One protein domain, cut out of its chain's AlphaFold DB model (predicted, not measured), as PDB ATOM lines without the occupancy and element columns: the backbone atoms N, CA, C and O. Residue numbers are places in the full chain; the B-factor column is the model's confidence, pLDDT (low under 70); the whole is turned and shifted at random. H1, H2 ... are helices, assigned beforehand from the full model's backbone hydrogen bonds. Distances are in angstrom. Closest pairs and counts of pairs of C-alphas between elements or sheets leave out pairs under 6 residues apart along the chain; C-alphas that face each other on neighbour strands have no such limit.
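AT A GLANCE: This is residues 20 to 72 of the 72 residues of an uncharacterized protein of Candidatus Gottesmanbacteria bacterium RIFCSPHIGHO2_02_FULL_39_14 (UniProt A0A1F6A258). Three short helices sit on a looped chain without touching each other: H1 and H2 belong to a body joined by loops, and H3 leads away as an arm whose residues 66 to 72 stick out. Inside the body, residues 41 to 42 pair with residues 59 to 60, parallel. The printed part has 53 residues with H1, H2 and H3 in that order and no named strand; the class is all helix, with 24 residues in named elements, under half. It is compact, radius of gyration of the C-alphas 11.2 A, yet elongated, spanning 35 by 22 by 18 A.

IN THESE COORDINATES: Find C-alpha 28 at (162.267, 178.834, 163.407); from there H1, residues 28 to 37, runs 14.2 A. H2 is residues 46 to 50, 5.9 A. H3, residues 62 to 70, runs 12.2 A to C-alpha 70 at (139.201, 196.924, 161.759).

HOW THE PARTS SIT: H1, H2 and H3 are apart from each other. In each, every O i to N i+4 pair is within hydrogen-bond range.

THE WHOLE: The C-alphas farthest apart, Gln 20 and Leu 72, are 35.4 A apart. The printed part has no cut. The link from H2 to H3 is long; residue 72 is under pLDDT 70.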
ATOM      1  N   GLN A  20     161.281 171.789 163.628       96.31
ATOM      2  CA  GLN A  20     161.822 171.161 162.406       96.31
ATOM      3  C   GLN A  20     160.820 171.092 161.242       96.31
ATOM      4  O   GLN A  20     161.232 170.897 160.103       96.31
ATOM      5  N   ILE A  21     159.522 171.258 161.523       95.69
ATOM      6  CA  ILE A  21     158.475 171.391 160.500       95.69
ATOM      7  C   ILE A  21     158.648 172.662 159.654       95.69
ATOM      8  O   ILE A  21     158.221 172.689 158.506       95.69
ATOM      9  N   VAL A  22     159.315 173.690 160.192       96.75
ATOM     10  CA  VAL A  22     159.691 174.881 159.428       96.75
ATOM     11  C   VAL A  22     160.906 174.544 158.566       96.75
ATOM     12  O   VAL A  22     161.982 174.205 159.084       96.75
ATOM     13  N   SER A  23     160.713 174.636 157.251       94.31
ATOM     14  CA  SER A  23     161.705 174.332 156.218       94.31
ATOM     15  C   SER A  23     162.938 175.226 156.335       94.31
ATOM     16  O   SER A  23     164.047 174.693 156.403       94.31
ATOM     17  N   ASP A  24     162.757 176.548 156.418       95.56
ATOM     18  CA  ASP A  24     163.849 177.503 156.625       95.56
ATOM     19  C   ASP A  24     164.285 177.520 158.105       95.56
ATOM     20  O   ASP A  24     163.523 177.927 158.992       95.56
ATOM     21  N   PRO A  25     165.530 177.115 158.423       96.38
ATOM     22  CA  PRO A  25     166.054 177.200 159.782       96.38
ATOM     23  C   PRO A  25     166.046 178.619 160.363       96.38
ATOM     24  O   PRO A  25     165.962 178.782 161.582       96.38
ATOM     25  N   SER A  26     166.125 179.642 159.512       95.56
ATOM     26  CA  SER A  26     166.144 181.051 159.902       95.56
ATOM     27  C   SER A  26     164.810 181.514 160.478       95.56
ATOM     28  O   SER A  26     164.810 182.389 161.350       95.56
ATOM     29  N   ASP A  27     163.702 180.906 160.052       97.19
ATOM     30  CA  ASP A  27     162.348 181.295 160.456       97.19
ATOM     31  C   ASP A  27     161.895 180.654 161.763       97.19
ATOM     32  O   ASP A  27     161.060 181.200 162.492       97.19
ATOM     33  N   ARG A  28     162.528 179.543 162.145       97.94
ATOM     34  CA  ARG A  28     162.267 178.834 163.407       97.94
ATOM     35  C   ARG A  28     162.358 179.735 164.631       97.94
ATOM     36  O   ARG A  28     161.641 179.526 165.605       97.94
ATOM     37  N   LYS A  29     163.221 180.756 164.593       97.44
ATOM     38  CA  LYS A  29     163.370 181.719 165.692       97.44
ATOM     39  C   LYS A  29     162.104 182.546 165.923       97.44
ATOM     40  O   LYS A  29     161.812 182.864 167.072       97.44
ATOM     41  N   PHE A  30     161.352 182.871 164.870       97.44
ATOM     42  CA  PHE A  30     160.121 183.651 164.985       97.44
ATOM     43  C   PHE A  30     159.007 182.809 165.595       97.44
ATOM     44  O   PHE A  30     158.336 183.263 166.517       97.44
ATOM     45  N   VAL A  31     158.881 181.554 165.157       97.94
ATOM     46  CA  VAL A  31     157.931 180.597 165.735       97.94
ATOM     47  C   VAL A  31     158.261 180.324 167.205       97.94
ATOM     48  O   VAL A  31     157.384 180.408 168.064       97.94
ATOM     49  N   ALA A  32     159.534 180.068 167.517       98.06
ATOM     50  CA  ALA A  32     159.975 179.823 168.885       98.06
ATOM     51  C   ALA A  32     159.743 181.031 169.799       98.06
ATOM     52  O   ALA A  32     159.314 180.859 170.940       98.06
ATOM     53  N   LEU A  33     159.995 182.246 169.305       97.69
ATOM     54  CA  LEU A  33     159.731 183.475 170.048       97.69
ATOM     55  C   LEU A  33     158.231 183.694 170.273       97.69
ATOM     56  O   LEU A  33     157.828 184.002 171.394       97.69
ATOM     57  N   ALA A  34     157.404 183.512 169.243       97.62
ATOM     58  CA  ALA A  34     155.954 183.652 169.349       97.62
ATOM     59  C   ALA A  34     155.373 182.667 170.373       97.62
ATOM     60  O   ALA A  34     154.614 183.069 171.252       97.62
ATOM     61  N   ASN A  35     155.822 181.410 170.349       97.25
ATOM     62  CA  ASN A  35     155.438 180.421 171.352       97.25
ATOM     63  C   ASN A  35     155.881 180.819 172.768       97.25
ATOM     64  O   ASN A  35     155.075 180.803 173.695       97.25
ATOM     65  N   ALA A  36     157.145 181.219 172.940       97.12
ATOM     66  CA  ALA A  36     157.688 181.584 174.249       97.12
ATOM     67  C   ALA A  36     157.010 182.825 174.861       97.12
ATOM     68  O   ALA A  36     156.949 182.965 176.079       97.12
ATOM     69  N   THR A  37     156.472 183.712 174.022       96.50
ATOM     70  CA  THR A  37     155.793 184.951 174.437       96.50
ATOM     71  C   THR A  37     154.268 184.859 174.407       96.50
ATOM     72  O   THR A  37     153.601 185.819 174.783       96.50
ATOM     73  N   SER A  38     153.699 183.727 173.969       95.00
ATOM     74  CA  SER A  38     152.264 183.596 173.660       95.00
ATOM     75  C   SER A  38     151.750 184.668 172.682       95.00
ATOM     76  O   SER A  38     150.580 185.053 172.726       95.00
ATOM     77  N   ALA A  39     152.625 185.176 171.813       96.00
ATOM     78  CA  ALA A  39     152.287 186.175 170.811       96.00
ATOM     79  C   ALA A  39     151.736 185.525 169.533       96.00
ATOM     80  O   ALA A  39     152.004 184.362 169.229       96.00
ATOM     81  N   ILE A  40     150.991 186.313 168.758       96.62
ATOM     82  CA  ILE A  40     150.597 185.952 167.394       96.62
ATOM     83  C   ILE A  40     151.759 186.301 166.463       96.62
ATOM     84  O   ILE A  40     152.229 187.442 166.456       96.62
ATOM     85  N   LEU A  41     152.213 185.340 165.662       97.38
ATOM     86  CA  LEU A  41     153.178 185.582 164.596       97.38
ATOM     87  C   LEU A  41     152.438 186.075 163.349       97.38
ATOM     88  O   LEU A  41     151.768 185.302 162.668       97.38
ATOM     89  N   ILE A  42     152.563 187.364 163.049       97.56
ATOM     90  CA  ILE A  42     152.009 187.958 161.828       97.56
ATOM     91  C   ILE A  42     153.084 187.898 160.739       97.56
ATOM     92  O   ILE A  42     154.173 188.441 160.924       97.56
ATOM     93  N   THR A  43     152.797 187.245 159.615       97.00
ATOM     94  CA  THR A  43     153.749 187.066 158.507       97.00
ATOM     95  C   THR A  43     153.044 187.032 157.150       97.00
ATOM     96  O   THR A  43     151.879 186.671 157.070       97.00
ATOM     97  N   ASN A  44     153.749 187.380 156.073       97.06
ATOM     98  CA  ASN A  44     153.296 187.150 154.691       97.06
ATOM     99  C   ASN A  44     154.132 186.058 154.001       97.06
ATOM    100  O   ASN A  44     154.187 185.999 152.778       97.06
ATOM    101  N   ASP A  45     154.844 185.256 154.789       96.69
ATOM    102  CA  ASP A  45     155.617 184.119 154.309       96.69
ATOM    103  C   ASP A  45     154.693 182.918 154.056       96.69
ATOM    104  O   ASP A  45     154.050 182.417 154.984       96.69
ATOM    105  N   ASP A  46     154.612 182.476 152.801       95.94
ATOM    106  CA  ASP A  46     153.722 181.389 152.386       95.94
ATOM    107  C   ASP A  46     154.109 180.037 153.010       95.94
ATOM    108  O   ASP A  46     153.222 179.236 153.321       95.94
ATOM    109  N   ASP A  47     155.399 179.788 153.258       94.81
ATOM    110  CA  ASP A  47     155.868 178.537 153.858       94.81
ATOM    111  C   ASP A  47     155.391 178.451 155.316       94.81
ATOM    112  O   ASP A  47     154.804 177.442 155.718       94.81
ATOM    113  N   LEU A  48     155.533 179.531 156.094       96.81
ATOM    114  CA  LEU A  48     155.014 179.602 157.466       96.81
ATOM    115  C   LEU A  48     153.482 179.579 157.530       96.81
ATOM    116  O   LEU A  48     152.908 178.944 158.420       96.81
ATOM    117  N   LEU A  49     152.804 180.256 156.600       97.50
ATOM    118  CA  LEU A  49     151.342 180.247 156.534       97.50
ATOM    119  C   LEU A  49     150.800 178.858 156.183       97.50
ATOM    120  O   LEU A  49     149.758 178.464 156.711       97.50
ATOM    121  N   SER A  50     151.506 178.090 155.351       96.50
ATOM    122  CA  SER A  50     151.070 176.755 154.929       96.50
ATOM    123  C   SER A  50     151.010 175.737 156.075       96.50
ATOM    124  O   SER A  50     150.151 174.859 156.066       96.50
ATOM    125  N   ILE A  51     151.862 175.887 157.096       96.19
ATOM    126  CA  ILE A  51     151.983 174.960 158.237       96.19
ATOM    127  C   ILE A  51     151.258 175.436 159.503       96.19
ATOM    128  O   ILE A  51     151.336 174.792 160.552       96.19
ATOM    129  N   ARG A  52     150.543 176.567 159.444       95.12
ATOM    130  CA  ARG A  52     149.945 177.226 160.622       95.12
ATOM    131  C   ARG A  52     148.970 176.362 161.423       95.12
ATOM    132  O   ARG A  52     148.809 176.574 162.620       95.12
ATOM    133  N   LEU A  53     148.319 175.395 160.774       94.12
ATOM    134  CA  LEU A  53     147.385 174.475 161.432       94.12
ATOM    135  C   LEU A  53     148.100 173.345 162.189       94.12
ATOM    136  O   LEU A  53     147.522 172.782 163.115       94.12
ATOM    137  N   ASP A  54     149.353 173.053 161.835       94.88
ATOM    138  CA  ASP A  54     150.100 171.894 162.334       94.88
ATOM    139  C   ASP A  54     151.196 172.272 163.345       94.88
ATOM    140  O   ASP A  54     151.685 171.423 164.090       94.88
ATOM    141  N   ILE A  55     151.596 173.548 163.396       93.69
ATOM    142  CA  ILE A  55     152.762 174.012 164.167       93.69
ATOM    143  C   ILE A  55     152.466 174.372 165.635       93.69
ATOM    144  O   ILE A  55     153.390 174.580 166.421       93.69
ATOM    145  N   GLY A  56     151.191 174.446 166.030       91.94
ATOM    146  CA  GLY A  56     150.788 174.741 167.415       91.94
ATOM    147  C   GLY A  56     151.094 176.169 167.891       91.94
ATOM    148  O   GLY A  56     151.024 176.439 169.087       91.94
ATOM    149  N   VAL A  57     151.421 177.082 166.972       95.38
ATOM    150  CA  VAL A  57     151.631 178.516 167.221       95.38
ATOM    151  C   VAL A  57     150.612 179.302 166.407       95.38
ATOM    152  O   VAL A  57     150.338 178.957 165.260       95.38
ATOM    153  N   ASN A  58     150.059 180.369 166.985       96.19
ATOM    154  CA  ASN A  58     149.119 181.234 166.277       96.19
ATOM    155  C   ASN A  58     149.862 182.047 165.212       96.19
ATOM    156  O   ASN A  58     150.580 182.992 165.542       96.19
ATOM    157  N   ILE A  59     149.674 181.678 163.944       97.38
ATOM    158  CA  ILE A  59     150.237 182.375 162.784       97.38
ATOM    159  C   ILE A  59     149.097 182.976 161.960       97.38
ATOM    160  O   ILE A  59     148.123 182.289 161.650       97.38
ATOM    161  N   MET A  60     149.235 184.249 161.594       97.69
ATOM    162  CA  MET A  60     148.267 184.998 160.792       97.69
ATOM    163  C   MET A  60     148.947 185.734 159.643       97.69
ATOM    164  O   MET A  60     150.102 186.150 159.763       97.69
ATOM    165  N   SER A  61     148.204 185.964 158.563       97.75
ATOM    166  CA  SER A  61     148.611 186.932 157.550       97.75
ATOM    167  C   SER A  61     148.421 188.367 158.044       97.75
ATOM    168  O   SER A  61     147.617 188.642 158.942       97.75
ATOM    169  N   ALA A  62     149.146 189.316 157.446       96.31
ATOM    170  CA  ALA A  62     148.925 190.732 157.742       96.31
ATOM    171  C   ALA A  62     147.497 191.178 157.372       96.31
ATOM    172  O   ALA A  62     146.914 192.018 158.054       96.31
ATOM    173  N   GLU A  63     146.923 190.605 156.312       96.25
ATOM    174  CA  GLU A  63     145.547 190.877 155.892       96.25
ATOM    175  C   GLU A  63     144.530 190.382 156.926       96.25
ATOM    176  O   GLU A  63     143.660 191.148 157.336       96.25
ATOM    177  N   GLU A  64     144.684 189.148 157.416       96.06
ATOM    178  CA  GLU A  64     143.825 188.586 158.464       96.06
ATOM    179  C   GLU A  64     143.891 189.436 159.739       96.06
ATOM    180  O   GLU A  64     142.863 189.748 160.338       96.06
ATOM    181  N   PHE A  65     145.092 189.865 160.140       95.56
ATOM    182  CA  PHE A  65     145.258 190.733 161.304       95.56
ATOM    183  C   PHE A  65     144.552 192.082 161.116       95.56
ATOM    184  O   PHE A  65     143.849 192.542 162.015       95.56
ATOM    185  N   ASN A  66     144.687 192.685 159.932       94.44
ATOM    186  CA  ASN A  66     144.030 193.947 159.600       94.44
ATOM    187  C   ASN A  66     142.498 193.835 159.602       94.44
ATOM    188  O   ASN A  66     141.830 194.778 160.019       94.44
ATOM    189  N   MET A  67     141.940 192.700 159.170       94.38
ATOM    190  CA  MET A  67     140.496 192.452 159.251       94.38
ATOM    191  C   MET A  67     140.019 192.417 160.707       94.38
ATOM    192  O   MET A  67     139.045 193.086 161.031       94.38
ATOM    193  N   ILE A  68     140.739 191.723 161.598       92.56
ATOM    194  CA  ILE A  68     140.373 191.647 163.023       92.56
ATOM    195  C   ILE A  68     140.397 193.029 163.677       92.56
ATOM    196  O   ILE A  68     139.454 193.403 164.365       92.56
ATOM    197  N   ILE A  69     141.470 193.798 163.483       91.06
ATOM    198  CA  ILE A  69     141.606 195.101 164.152       91.06
ATOM    199  C   ILE A  69     140.677 196.174 163.577       91.06
ATOM    200  O   ILE A  69     140.405 197.149 164.266       91.06
ATOM    201  N   ALA A  70     140.194 196.021 162.340       84.69
ATOM    202  CA  ALA A  70     139.201 196.924 161.759       84.69
ATOM    203  C   ALA A  70     137.797 196.740 162.367       84.69
ATOM    204  O   ALA A  70     136.949 197.619 162.218       84.69
ATOM    205  N   GLU A  71     137.555 195.612 163.038       76.88
ATOM    206  CA  GLU A  71     136.302 195.297 163.732       76.88
ATOM    207  C   GLU A  71     136.329 195.650 165.235       76.88
ATOM    208  O   GLU A  71     135.314 195.478 165.915       76.88
ATOM    209  N   LEU A  72     137.463 196.152 165.752       68.94
ATOM    210  CA  LEU A  72     137.654 196.608 167.140       68.94
ATOM    211  C   LEU A  72     137.392 198.113 167.300       68.94
ATOM    212  O   LEU A  72     136.802 198.482 168.343       68.94
TER     213      LEU A  72